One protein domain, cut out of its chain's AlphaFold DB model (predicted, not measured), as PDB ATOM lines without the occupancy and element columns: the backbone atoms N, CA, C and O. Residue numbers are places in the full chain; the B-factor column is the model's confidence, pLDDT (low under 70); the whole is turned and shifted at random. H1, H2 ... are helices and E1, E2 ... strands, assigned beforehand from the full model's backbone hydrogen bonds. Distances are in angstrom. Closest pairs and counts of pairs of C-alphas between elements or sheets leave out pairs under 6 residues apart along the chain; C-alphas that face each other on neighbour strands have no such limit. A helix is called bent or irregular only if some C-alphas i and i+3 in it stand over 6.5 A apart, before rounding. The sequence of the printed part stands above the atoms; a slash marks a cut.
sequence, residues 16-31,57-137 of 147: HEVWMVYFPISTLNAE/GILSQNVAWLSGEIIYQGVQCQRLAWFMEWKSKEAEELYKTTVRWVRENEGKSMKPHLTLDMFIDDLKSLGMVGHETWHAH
ATOM      1  N   HIS A  16     136.867 109.254 169.510       90.06
ATOM      2  CA  HIS A  16     137.076 108.010 168.796       90.06
ATOM      3  C   HIS A  16     136.616 108.205 167.363       90.06
ATOM      4  O   HIS A  16     135.437 108.421 167.098       90.06
ATOM      5  N   GLU A  17     137.545 108.130 166.428       94.06
ATOM      6  CA  GLU A  17     137.233 108.152 165.012       94.06
ATOM      7  C   GLU A  17     137.294 106.730 164.458       94.06
ATOM      8  O   GLU A  17     138.241 105.985 164.708       94.06
ATOM      9  N   VAL A  18     136.277 106.353 163.690       93.75
ATOM     10  CA  VAL A  18     136.211 105.066 163.008       93.75
ATOM     11  C   VAL A  18     136.219 105.307 161.512       93.75
ATOM     12  O   VAL A  18     135.347 105.999 160.992       93.75
ATOM     13  N   TRP A  19     137.182 104.716 160.810       95.06
ATOM     14  CA  TRP A  19     137.163 104.636 159.354       95.06
ATOM     15  C   TRP A  19     136.698 103.251 158.941       95.06
ATOM     16  O   TRP A  19     137.303 102.251 159.324       95.06
ATOM     17  N   MET A  20     135.648 103.181 158.133       95.88
ATOM     18  CA  MET A  20     135.309 101.961 157.411       95.88
ATOM     19  C   MET A  20     135.995 102.013 156.061       95.88
ATOM     20  O   MET A  20     135.702 102.893 155.261       95.88
ATOM     21  N   VAL A  21     136.888 101.068 155.807       94.38
ATOM     22  CA  VAL A  21     137.632 100.958 154.555       94.38
ATOM     23  C   VAL A  21     137.106  99.761 153.771       94.38
ATOM     24  O   VAL A  21     136.943  98.664 154.314       94.38
ATOM     25  N   TYR A  22     136.832  99.976 152.487       94.62
ATOM     26  CA  TYR A  22     136.222  98.991 151.602       94.62
ATOM     27  C   TYR A  22     137.253  98.443 150.618       94.62
ATOM     28  O   TYR A  22     137.786  99.183 149.788       94.62
ATOM     29  N   PHE A  23     137.489  97.134 150.687       91.44
ATOM     30  CA  PHE A  23     138.410  96.415 149.809       91.44
ATOM     31  C   PHE A  23     137.650  95.354 148.995       91.44
ATOM     32  O   PHE A  23     136.913  94.562 149.592       91.44
ATOM     33  N   PRO A  24     137.807  95.294 147.661       91.62
ATOM     34  CA  PRO A  24     137.147  94.293 146.826       91.62
ATOM     35  C   PRO A  24     137.555  92.867 147.194       91.62
ATOM     36  O   PRO A  24     138.735  92.548 147.307       91.62
ATOM     37  N   ILE A  25     136.590  91.953 147.299       87.69
ATOM     38  CA  ILE A  25     136.902  90.552 147.635       87.69
ATOM     39  C   ILE A  25     137.785  89.872 146.577       87.69
ATOM     40  O   ILE A  25     138.555  88.964 146.886       87.69
ATOM     41  N   SER A  26     137.682  90.329 145.326       83.12
ATOM     42  CA  SER A  26     138.454  89.818 144.195       83.12
ATOM     43  C   SER A  26     139.944  90.122 144.320       83.12
ATOM     44  O   SER A  26     140.749  89.373 143.772       83.12
ATOM     45  N   THR A  27     140.309  91.181 145.046       75.25
ATOM     46  CA  THR A  27     141.702  91.552 145.316       75.25
ATOM     47  C   THR A  27     142.177  91.022 146.672       75.25
ATOM     48  O   THR A  27     143.354  90.731 146.826       75.25
ATOM     49  N   LEU A  28     141.259  90.759 147.614       72.19
ATOM     50  CA  LEU A  28     141.584  90.272 148.965       72.19
ATOM     51  C   LEU A  28     142.183  88.857 149.040       72.19
ATOM     52  O   LEU A  28     142.858  88.533 150.018       72.19
ATOM     53  N   ASN A  29     141.900  87.977 148.074       58.56
ATOM     54  CA  ASN A  29     142.193  86.538 148.203       58.56
ATOM     55  C   ASN A  29     143.679  86.146 148.050       58.56
ATOM     56  O   ASN A  29     143.998  84.966 148.173       58.56
ATOM     57  N   ALA A  30     144.592  87.103 147.870       52.88
ATOM     58  CA  ALA A  30     146.036  86.890 148.031       52.88
ATOM     59  C   ALA A  30     146.624  87.605 149.273       52.88
ATOM     60  O   ALA A  30     147.801  87.436 149.575       52.88
ATOM     61  N   GLU A  31     145.807  88.368 150.010       51.44
ATOM     62  CA  GLU A  31     146.261  89.423 150.933       51.44
ATOM     63  C   GLU A  31     145.656  89.329 152.347       51.44
ATOM     64  O   GLU A  31     146.036  90.079 153.242       51.44
ATOM     65  N   GLY A  57     148.916 114.036 168.710       85.56
ATOM     66  CA  GLY A  57     147.456 114.072 168.822       85.56
ATOM     67  C   GLY A  57     146.786 112.695 168.844       85.56
ATOM     68  O   GLY A  57     145.690 112.571 169.390       85.56
ATOM     69  N   ILE A  58     147.447 111.670 168.297       88.12
ATOM     70  CA  ILE A  58     146.951 110.289 168.260       88.12
ATOM     71  C   ILE A  58     147.374 109.555 169.534       88.12
ATOM     72  O   ILE A  58     148.569 109.426 169.808       88.12
ATOM     73  N   LEU A  59     146.400 109.035 170.279       86.56
ATOM     74  CA  LEU A  59     146.604 108.195 171.461       86.56
ATOM     75  C   LEU A  59     146.762 106.721 171.093       86.56
ATOM     76  O   LEU A  59     147.689 106.062 171.561       86.56
ATOM     77  N   SER A  60     145.882 106.203 170.237       86.75
ATOM     78  CA  SER A  60     145.919 104.809 169.803       86.75
ATOM     79  C   SER A  60     145.357 104.641 168.391       86.75
ATOM     80  O   SER A  60     144.586 105.468 167.902       86.75
ATOM     81  N   GLN A  61     145.793 103.579 167.713       89.12
ATOM     82  CA  GLN A  61     145.295 103.174 166.402       89.12
ATOM     83  C   GLN A  61     145.168 101.655 166.398       89.12
ATOM     84  O   GLN A  61     146.142 100.958 166.668       89.12
ATOM     85  N   ASN A  62     143.980 101.145 166.098       87.69
ATOM     86  CA  ASN A  62     143.702  99.716 166.041       87.69
ATOM     87  C   ASN A  62     142.925  99.393 164.769       87.69
ATOM     88  O   ASN A  62     142.166 100.221 164.272       87.69
ATOM     89  N   VAL A  63     143.083  98.177 164.260       88.25
ATOM     90  CA  VAL A  63     142.386  97.725 163.055       88.25
ATOM     91  C   VAL A  63     141.679  96.406 163.309       88.25
ATOM     92  O   VAL A  63     142.170  95.567 164.063       88.25
ATOM     93  N   ALA A  64     140.523  96.221 162.680       88.75
ATOM     94  CA  ALA A  64     139.796  94.963 162.728       88.75
ATOM     95  C   ALA A  64     139.075  94.693 161.409       88.75
ATOM     96  O   ALA A  64     138.316  95.525 160.909       88.75
ATOM     97  N   TRP A  65     139.257  93.491 160.867       89.19
ATOM     98  CA  TRP A  65     138.424  93.004 159.775       89.19
ATOM     99  C   TRP A  65     137.025  92.688 160.296       89.19
ATOM    100  O   TRP A  65     136.858  91.911 161.237       89.19
ATOM    101  N   LEU A  66     136.004  93.271 159.671       90.00
ATOM    102  CA  LEU A  66     134.622  92.970 160.025       90.00
ATOM    103  C   LEU A  66     134.149  91.726 159.296       90.00
ATOM    104  O   LEU A  66     134.404  91.567 158.105       90.00
ATOM    105  N   SER A  67     133.399  90.875 159.990       86.25
ATOM    106  CA  SER A  67     132.784  89.696 159.387       86.25
ATOM    107  C   SER A  67     131.762  90.064 158.309       86.25
ATOM    108  O   SER A  67     131.029  91.054 158.424       86.25
ATOM    109  N   GLY A  68     131.652  89.195 157.306       89.00
ATOM    110  CA  GLY A  68     130.687  89.330 156.222       89.00
ATOM    111  C   GLY A  68     131.119  90.307 155.131       89.00
ATOM    112  O   GLY A  68     132.027  91.122 155.294       89.00
ATOM    113  N   GLU A  69     130.429  90.203 154.006       92.75
ATOM    114  CA  GLU A  69     130.689  90.958 152.784       92.75
ATOM    115  C   GLU A  69     129.542  91.937 152.538       92.75
ATOM    116  O   GLU A  69     128.408  91.704 152.966       92.75
ATOM    117  N   ILE A  70     129.831  93.037 151.850       94.88
ATOM    118  CA  ILE A  70     128.818  94.016 151.454       94.88
ATOM    119  C   ILE A  70     128.994  94.418 149.992       94.88
ATOM    120  O   ILE A  70     130.063  94.228 149.420       94.88
ATOM    121  N   ILE A  71     127.968  95.034 149.408       96.62
ATOM    122  CA  ILE A  71     128.099  95.727 148.126       96.62
ATOM    123  C   ILE A  71     128.328  97.212 148.408       96.62
ATOM    124  O   ILE A  71     127.423  97.896 148.882       96.62
ATOM    125  N   TYR A  72     129.523  97.713 148.103       96.00
ATOM    126  CA  TYR A  72     129.860  99.132 148.167       96.00
ATOM    127  C   TYR A  72     130.025  99.671 146.747       96.00
ATOM    128  O   TYR A  72     130.851  99.173 145.987       96.00
ATOM    129  N   GLN A  73     129.205 100.653 146.363       94.88
ATOM    130  CA  GLN A  73     129.219 101.261 145.020       94.88
ATOM    131  C   GLN A  73     129.203 100.236 143.862       94.88
ATOM    132  O   GLN A  73     129.843 100.421 142.831       94.88
ATOM    133  N   GLY A  74     128.464  99.133 144.032       95.31
ATOM    134  CA  GLY A  74     128.353  98.063 143.031       95.31
ATOM    135  C   GLY A  74     129.480  97.022 143.056       95.31
ATOM    136  O   GLY A  74     129.440  96.085 142.265       95.31
ATOM    137  N   VAL A  75     130.447  97.139 143.971       94.75
ATOM    138  CA  VAL A  75     131.555  96.190 144.146       94.75
ATOM    139  C   VAL A  75     131.353  95.374 145.422       94.75
ATOM    140  O   VAL A  75     131.014  95.923 146.469       94.75
ATOM    141  N   GLN A  76     131.558  94.059 145.344       95.56
ATOM    142  CA  GLN A  76     131.525  93.180 146.512       95.56
ATOM    143  C   GLN A  76     132.822  93.324 147.313       95.56
ATOM    144  O   GLN A  76     133.911  93.067 146.796       95.56
ATOM    145  N   CYS A  77     132.697  93.741 148.570       93.81
ATOM    146  CA  CYS A  77     133.814  94.161 149.406       93.81
ATOM    147  C   CYS A  77     133.824  93.468 150.771       93.81
ATOM    148  O   CYS A  77     132.779  93.244 151.389       93.81
ATOM    149  N   GLN A  78     135.035  93.222 151.275       92.38
ATOM    150  CA  GLN A  78     135.306  93.048 152.699       92.38
ATOM    151  C   GLN A  78     135.521  94.433 153.327       92.38
ATOM    152  O   GLN A  78     135.991  95.367 152.672       92.38
ATOM    153  N   ARG A  79     135.185  94.562 154.610       92.81
ATOM    154  CA  ARG A  79     135.340  95.800 155.378       92.81
ATOM    155  C   ARG A  79     136.460  95.679 156.399       92.81
ATOM    156  O   ARG A  79     136.473  94.718 157.173       92.81
ATOM    157  N   LEU A  80     137.327  96.681 156.440       91.44
ATOM    158  CA  LEU A  80     138.293  96.902 157.510       91.44
ATOM    159  C   LEU A  80     137.840  98.118 158.321       91.44
ATOM    160  O   LEU A  80     137.655  99.194 157.758       91.44
ATOM    161  N   ALA A  81     137.657  97.954 159.627       92.25
ATOM    162  CA  ALA A  81     137.428  99.063 160.540       92.25
ATOM    163  C   ALA A  81     138.767  99.538 161.112       92.25
ATOM    164  O   ALA A  81     139.524  98.740 161.668       92.25
ATOM    165  N   TRP A  82     139.042 100.832 160.985       91.75
ATOM    166  CA  TRP A  82     140.182 101.514 161.584       91.75
ATOM    167  C   TRP A  82     139.695 102.372 162.740       91.75
ATOM    168  O   TRP A  82     138.932 103.309 162.531       91.75
ATOM    169  N   PHE A  83     140.132 102.067 163.950       91.12
ATOM    170  CA  PHE A  83     139.787 102.802 165.156       91.12
ATOM    171  C   PHE A  83     140.955 103.704 165.526       91.12
ATOM    172  O   PHE A  83     142.056 103.215 165.777       91.12
ATOM    173  N   MET A  84     140.718 105.007 165.564       91.25
ATOM    174  CA  MET A  84     141.682 106.007 166.001       91.25
ATOM    175  C   MET A  84     141.163 106.685 167.254       91.25
ATOM    176  O   MET A  84     140.008 107.099 167.322       91.25
ATOM    177  N   GLU A  85     142.030 106.798 168.242       90.56
ATOM    178  CA  GLU A  85     141.759 107.535 169.462       90.56
ATOM    179  C   GLU A  85     142.580 108.817 169.444       90.56
ATOM    180  O   GLU A  85     143.808 108.789 169.312       90.56
ATOM    181  N   TRP A  86     141.891 109.942 169.572       89.81
ATOM    182  CA  TRP A  86     142.466 111.277 169.547       89.81
ATOM    183  C   TRP A  86     142.410 111.902 170.938       89.81
ATOM    184  O   TRP A  86     141.436 111.726 171.672       89.81
ATOM    185  N   LYS A  87     143.437 112.689 171.282       87.88
ATOM    186  CA  LYS A  87     143.486 113.437 172.552       87.88
ATOM    187  C   LYS A  87     142.301 114.388 172.726       87.88
ATOM    188  O   LYS A  87     141.819 114.562 173.838       87.88
ATOM    189  N   SER A  88     141.890 115.034 171.639       87.12
ATOM    190  CA  SER A  88     140.731 115.921 171.565       87.12
ATOM    191  C   SER A  88     140.387 116.205 170.102       87.12
ATOM    192  O   SER A  88     141.155 115.853 169.199       87.12
ATOM    193  N   LYS A  89     139.276 116.911 169.868       88.38
ATOM    194  CA  LYS A  89     138.899 117.392 168.532       88.38
ATOM    195  C   LYS A  89     139.953 118.307 167.925       88.38
ATOM    196  O   LYS A  89     140.308 118.177 166.761       88.38
ATOM    197  N   GLU A  90     140.477 119.222 168.730       89.62
ATOM    198  CA  GLU A  90     141.481 120.190 168.299       89.62
ATOM    199  C   GLU A  90     142.782 119.481 167.918       89.62
ATOM    200  O   GLU A  90     143.439 119.869 166.955       89.62
ATOM    201  N   ALA A  91     143.147 118.418 168.645       89.25
ATOM    202  CA  ALA A  91     144.320 117.613 168.334       89.25
ATOM    203  C   ALA A  91     144.155 116.830 167.020       89.25
ATOM    204  O   ALA A  91     145.091 116.777 166.222       89.25
ATOM    205  N   GLU A  92     142.970 116.263 166.777       92.31
ATOM    206  CA  GLU A  92     142.617 115.615 165.510       92.31
ATOM    207  C   GLU A  92     142.700 116.599 164.334       92.31
ATOM    208  O   GLU A  92     143.391 116.342 163.344       92.31
ATOM    209  N   GLU A  93     142.028 117.746 164.447       92.56
ATOM    210  CA  GLU A  93     142.011 118.775 163.406       92.56
ATOM    211  C   GLU A  93     143.424 119.300 163.121       92.56
ATOM    212  O   GLU A  93     143.835 119.404 161.959       92.56
ATOM    213  N   LEU A  94     144.206 119.576 164.170       91.88
ATOM    214  CA  LEU A  94     145.590 120.015 164.038       91.88
ATOM    215  C   LEU A  94     146.441 118.954 163.331       91.88
ATOM    216  O   LEU A  94     147.165 119.293 162.392       91.88
ATOM    217  N   TYR A  95     146.335 117.680 163.723       91.88
ATOM    218  CA  TYR A  95     147.071 116.591 163.081       91.88
ATOM    219  C   TYR A  95     146.768 116.538 161.581       91.88
ATOM    220  O   TYR A  95     147.674 116.651 160.749       91.88
ATOM    221  N   LYS A  96     145.482 116.423 161.231       92.44
ATOM    222  CA  LYS A  96     145.026 116.194 159.852       92.44
ATOM    223  C   LYS A  96     145.359 117.344 158.906       92.44
ATOM    224  O   LYS A  96     145.523 117.119 157.710       92.44
ATOM    225  N   THR A  97     145.476 118.564 159.427       93.00
ATOM    226  CA  THR A  97     145.729 119.767 158.620       93.00
ATOM    227  C   THR A  97     147.200 120.176 158.554       93.00
ATOM    228  O   THR A  97     147.597 120.860 157.603       93.00
ATOM    229  N   THR A  98     148.029 119.768 159.523       89.94
ATOM    230  CA  THR A  98     149.401 120.293 159.655       89.94
ATOM    231  C   THR A  98     150.506 119.249 159.578       89.94
ATOM    232  O   THR A  98     151.611 119.597 159.152       89.94
ATOM    233  N   VAL A  99     150.247 117.984 159.928       88.75
ATOM    234  CA  VAL A  99     151.300 116.960 159.965       88.75
ATOM    235  C   VAL A  99     151.709 116.573 158.550       88.75
ATOM    236  O   VAL A  99     150.911 116.065 157.756       88.75
ATOM    237  N   ARG A 100     152.984 116.811 158.234       87.88
ATOM    238  CA  ARG A 100     153.570 116.535 156.922       87.88
ATOM    239  C   ARG A 100     154.784 115.628 157.035       87.88
ATOM    240  O   ARG A 100     155.595 115.797 157.938       87.88
ATOM    241  N   TRP A 101     154.929 114.724 156.072       84.19
ATOM    242  CA  TRP A 101     156.050 113.795 155.988       84.19
ATOM    243  C   TRP A 101     156.622 113.737 154.570       84.19
ATOM    244  O   TRP A 101     155.961 114.107 153.597       84.19
ATOM    245  N   VAL A 102     157.870 113.290 154.454       82.44
ATOM    246  CA  VAL A 102     158.554 113.056 153.178       82.44
ATOM    247  C   VAL A 102     158.851 111.563 153.084       82.44
ATOM    248  O   VAL A 102     159.497 111.014 153.971       82.44
ATOM    249  N   ARG A 103     158.398 110.892 152.017       74.19
ATOM    250  CA  ARG A 103     158.895 109.542 151.704       74.19
ATOM    251  C   ARG A 103     160.318 109.667 151.187       74.19
ATOM    252  O   ARG A 103     160.554 110.383 150.214       74.19
ATOM    253  N   GLU A 104     161.251 108.969 151.819       68.19
ATOM    254  CA  GLU A 104     162.572 108.777 151.238       68.19
ATOM    255  C   GLU A 104     162.415 107.907 149.989       68.19
ATOM    256  O   GLU A 104     162.140 106.716 150.074       68.19
ATOM    257  N   ASN A 105     162.535 108.527 148.818       57.16
ATOM    258  CA  ASN A 105     162.672 107.828 147.549       57.16
ATOM    259  C   ASN A 105     164.017 108.222 146.943       57.16
ATOM    260  O   ASN A 105     164.318 109.411 146.809       57.16
ATOM    261  N   GLU A 106     164.810 107.203 146.611       51.59
ATOM    262  CA  GLU A 106     166.190 107.241 146.114       51.59
ATOM    263  C   GLU A 106     166.554 108.534 145.351       51.59
ATOM    264  O   GLU A 106     166.331 108.680 144.149       51.59
ATOM    265  N   GLY A 107     167.131 109.503 146.069       54.88
ATOM    266  CA  GLY A 107     167.809 110.662 145.482       54.88
ATOM    267  C   GLY A 107     166.936 111.812 144.963       54.88
ATOM    268  O   GLY A 107     167.494 112.765 144.414       54.88
ATOM    269  N   LYS A 108     165.606 111.799 145.141       57.94
ATOM    270  CA  LYS A 108     164.752 112.955 144.797       57.94
ATOM    271  C   LYS A 108     164.218 113.639 146.050       57.94
ATOM    272  O   LYS A 108     163.490 113.040 146.832       57.94
ATOM    273  N   SER A 109     164.527 114.929 146.198       56.56
ATOM    274  CA  SER A 109     163.882 115.793 147.192       56.56
ATOM    275  C   SER A 109     162.389 115.892 146.873       56.56
ATOM    276  O   SER A 109     161.984 116.582 145.934       56.56
ATOM    277  N   MET A 110     161.572 115.139 147.608       69.19
ATOM    278  CA  MET A 110     160.120 115.268 147.563       69.19
ATOM    279  C   MET A 110     159.678 116.361 148.530       69.19
ATOM    280  O   MET A 110     160.206 116.504 149.633       69.19
ATOM    281  N   LYS A 111     158.689 117.154 148.110       80.69
ATOM    282  CA  LYS A 111     158.049 118.119 149.006       80.69
ATOM    283  C   LYS A 111     157.293 117.356 150.102       80.69
ATOM    284  O   LYS A 111     156.676 116.344 149.780       80.69
ATOM    285  N   PRO A 112     157.274 117.848 151.353       84.00
ATOM    286  CA  PRO A 112     156.445 117.259 152.398       84.00
ATOM    287  C   PRO A 112     154.967 117.214 151.984       84.00
ATOM    288  O   PRO A 112     154.411 118.210 151.504       84.00
ATOM    289  N   HIS A 113     154.321 116.072 152.185       87.00
ATOM    290  CA  HIS A 113     152.896 115.854 151.921       87.00
ATOM    291  C   HIS A 113     152.150 115.638 153.228       87.00
ATOM    292  O   HIS A 113     152.767 115.258 154.222       87.00
ATOM    293  N   LEU A 114     150.847 115.936 153.260       90.69
ATOM    294  CA  LEU A 114     150.053 115.653 154.453       90.69
ATOM    295  C   LEU A 114     150.090 114.151 154.716       90.69
ATOM    296  O   LEU A 114     149.885 113.350 153.808       90.69
ATOM    297  N   THR A 115     150.355 113.779 155.965       89.12
ATOM    298  CA  THR A 115     150.445 112.360 156.336       89.12
ATOM    299  C   THR A 115     149.117 111.640 156.110       89.12
ATOM    300  O   THR A 115     149.119 110.481 155.710       89.12
ATOM    301  N   LEU A 116     147.991 112.342 156.270       91.94
ATOM    302  CA  LEU A 116     146.670 111.801 155.961       91.94
ATOM    303  C   LEU A 116     146.512 111.448 154.473       91.94
ATOM    304  O   LEU A 116     146.044 110.359 154.156       91.94
ATOM    305  N   ASP A 117     146.943 112.332 153.567       91.88
ATOM    306  CA  ASP A 117     146.877 112.080 152.120       91.88
ATOM    307  C   ASP A 117     147.738 110.870 151.746       91.88
ATOM    308  O   ASP A 117     147.303 109.984 151.014       91.88
ATOM    309  N   MET A 118     148.943 110.797 152.317       89.50
ATOM    310  CA  MET A 118     149.858 109.674 152.121       89.50
ATOM    311  C   MET A 118     149.256 108.350 152.605       89.50
ATOM    312  O   MET A 118     149.370 107.340 151.914       89.50
ATOM    313  N   PHE A 119     148.599 108.360 153.765       91.12
ATOM    314  CA  PHE A 119     147.909 107.200 154.323       91.12
ATOM    315  C   PHE A 119     146.751 106.737 153.431       91.12
ATOM    316  O   PHE A 119     146.645 105.552 153.118       91.12
ATOM    317  N   ILE A 120     145.924 107.670 152.950       92.69
ATOM    318  CA  ILE A 120     144.844 107.373 152.000       92.69
ATOM    319  C   ILE A 120     145.412 106.774 150.708       92.69
ATOM    320  O   ILE A 120     144.852 105.814 150.177       92.69
ATOM    321  N   ASP A 121     146.508 107.322 150.187       90.69
ATOM    322  CA  ASP A 121     147.133 106.820 148.965       90.69
ATOM    323  C   ASP A 121     147.751 105.430 149.152       90.69
ATOM    324  O   ASP A 121     147.652 104.602 148.243       90.69
ATOM    325  N   ASP A 122     148.301 105.123 150.329       88.00
ATOM    326  CA  ASP A 122     148.750 103.765 150.656       88.00
ATOM    327  C   ASP A 122     147.573 102.786 150.677       88.00
ATOM    328  O   ASP A 122     147.650 101.729 150.050       88.00
ATOM    329  N   LEU A 123     146.439 103.153 151.280       90.00
ATOM    330  CA  LEU A 123     145.230 102.325 151.235       90.00
ATOM    331  C   LEU A 123     144.731 102.109 149.798       90.00
ATOM    332  O   LEU A 123     144.377 100.988 149.433       90.00
ATOM    333  N   LYS A 124     144.743 103.149 148.949       91.06
ATOM    334  CA  LYS A 124     144.407 103.006 147.519       91.06
ATOM    335  C   LYS A 124     145.371 102.061 146.804       91.06
ATOM    336  O   LYS A 124     144.930 101.279 145.967       91.06
ATOM    337  N   SER A 125     146.665 102.118 147.125       87.31
ATOM    338  CA  SER A 125     147.674 101.228 146.536       87.31
ATOM    339  C   SER A 125     147.452  99.757 146.902       87.31
ATOM    340  O   SER A 125     147.737  98.882 146.090       87.31
ATOM    341  N   LEU A 126     146.849  99.503 148.069       85.62
ATOM    342  CA  LEU A 126     146.390  98.188 148.528       85.62
ATOM    343  C   LEU A 126     145.009  97.795 147.960       85.62
ATOM    344  O   LEU A 126     144.399  96.824 148.391       85.62
ATOM    345  N   GLY A 127     144.464  98.562 147.013       89.19
ATOM    346  CA  GLY A 127     143.195  98.242 146.361       89.19
ATOM    347  C   GLY A 127     141.946  98.732 147.095       89.19
ATOM    348  O   GLY A 127     140.849  98.274 146.774       89.19
ATOM    349  N   MET A 128     142.066  99.669 148.043       92.06
ATOM    350  CA  MET A 128     140.896 100.344 148.615       92.06
ATOM    351  C   MET A 128     140.069 100.998 147.499       92.06
ATOM    352  O   MET A 128     140.578 101.815 146.730       92.06
ATOM    353  N   VAL A 129     138.766 100.707 147.473       94.31
ATOM    354  CA  VAL A 129     137.810 101.333 146.537       94.31
ATOM    355  C   VAL A 129     137.023 102.484 147.155       94.31
ATOM    356  O   VAL A 129     136.413 103.275 146.441       94.31
ATOM    357  N   GLY A 130     137.047 102.615 148.477       95.44
ATOM    358  CA  GLY A 130     136.459 103.744 149.180       95.44
ATOM    359  C   GLY A 130     136.601 103.620 150.687       95.44
ATOM    360  O   GLY A 130     137.010 102.578 151.202       95.44
ATOM    361  N   HIS A 131     136.237 104.690 151.383       96.12
ATOM    362  CA  HIS A 131     136.134 104.708 152.833       96.12
ATOM    363  C   HIS A 131     135.043 105.681 153.283       96.12
ATOM    364  O   HIS A 131     134.679 106.603 152.553       96.12
ATOM    365  N   GLU A 132     134.551 105.468 154.493       96.38
ATOM    366  CA  GLU A 132     133.624 106.343 155.209       96.38
ATOM    367  C   GLU A 132     134.168 106.571 156.620       96.38
ATOM    368  O   GLU A 132     134.885 105.718 157.153       96.38
ATOM    369  N   THR A 133     133.851 107.715 157.224       94.81
ATOM    370  CA  THR A 133     134.368 108.101 158.540       94.81
ATOM    371  C   THR A 133     133.233 108.487 159.481       94.81
ATOM    372  O   THR A 133     132.250 109.108 159.073       94.81
ATOM    373  N   TRP A 134     133.370 108.116 160.751       93.69
ATOM    374  CA  TRP A 134     132.447 108.488 161.821       93.69
ATOM    375  C   TRP A 134     133.220 108.857 163.075       93.69
ATOM    376  O   TRP A 134     134.285 108.304 163.344       93.69
ATOM    377  N   HIS A 135     132.620 109.719 163.886       90.81
ATOM    378  CA  HIS A 135     133.088 110.026 165.228       90.81
ATOM    379  C   HIS A 135     132.127 109.426 166.245       90.81
ATOM    380  O   HIS A 135     130.916 109.632 166.168       90.81
ATOM    381  N   ALA A 136     132.676 108.680 167.195       82.69
ATOM    382  CA  ALA A 136     131.982 108.203 168.373       82.69
ATOM    383  C   ALA A 136     132.427 109.027 169.587       82.69
ATOM    384  O   ALA A 136     133.612 109.312 169.776       82.69
ATOM    385  N   HIS A 137     131.451 109.388 170.411       74.56
ATOM    386  CA  HIS A 137     131.652 110.032 171.699       74.56
ATOM    387  C   HIS A 137     130.967 109.179 172.764       74.56
ATOM    388  O   HIS A 137     129.878 108.648 172.530       74.56
TER     389      HIS A 137
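AT A GLANCE: This is residues 16 to 31 and 57 to 137 of the 147 residues of an uncharacterized protein of Aspergillus flavus (UniProt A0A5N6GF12). A twisted sheet of four antiparallel strands, with a long bent hairpin of E2 and E3 at one edge, has H2 standing at the end where E3 ends and the short H1 at the opposite end, beside the strands. From H2 the chain swings out in a long loop, of which residues 104 to 109 stick out, and returns through H3, which grazes the sheet by E1 and E4, into the edge strand E4. The printed part has 97 residues, with three named helices and four named strands in the order E1 H1 E2 E3 H2 H3 E4; across the sheet the order is E2 E3 E1 E4, and the class is mixed, helices and strands. It is only just loose, close to compact, with a radius of gyration of the C-alphas of 15.3 A, and flat, spanning 41 by 38 by 20 A.

IN THESE COORDINATES: E2 is residues 58 to 72, 28.6 A long, and bends by 101 degrees at residue 69. E3, residues 75 to 86, measures 31.5 A and bends by 57 degrees at residue 78. E1, residues 16 to 24, begins at C-alpha 16 (137.076, 108.010, 168.796) and is 25.9 A long. E4, residues 130 to 136, is 20.2 A long and ends at C-alpha 136 (131.982, 108.203, 168.373). H1 is residues 25 to 28, 4.9 A; H2 is residues 89 to 98, 14.1 A; H3 is residues 115 to 125, 15.1 A, beginning at C-alpha 115 (150.445, 112.360, 156.336).

HOW THE PARTS SIT: E2 and E3 form a hairpin, with N 62 and O 83 2.8 A apart, within hydrogen-bond range. E3 and E1 are antiparallel, with N 19 and O 82 at 2.8 A. E1 and E4 are antiparallel, with N 18 and O 134 at 2.8 A. E3, H2 H3 and E4 make a split strand-helix-strand unit, two strands running the same way with E1 between them, and its crossover is right-handed. H2 is on the sheet at a height of 8.7 A and stands up from it at 56 degrees; its closest C-alpha pair with E3 is Trp 86 and Glu 92, 5.9 A. H3 only grazes the sheet, with residues 120 to 124. H2 and H3 are close but not clearly touching, about perpendicular at 74 degrees, the closest C-alphas being those of Lys 96 and Leu 116, 6.1 A. H1 is on the sheet over none of its strands, at a height of 7.0 A; the C-alphas of Ile 25 and Cys 77, its closest pair with E3, are 5.1 A apart. In H2 and H3 every O i to N i+4 pair is within hydrogen-bond range; H1 is too short for such a pair.

THE WHOLE: The farthest C-alphas, those of Gly 107 and His 137, are 44.7 A apart. Residues 32 to 56 are not printed, and C-alphas 31 and 57 are 30.5 A apart across this cut. The link from H2 to H3 is long, with 16 residues; within it residues 100 to 101 pair with residues 113 to 114, antiparallel. The mean pLDDT of the printed part is 86.6, and residues 29 to 31 and 104 to 110 are under 70.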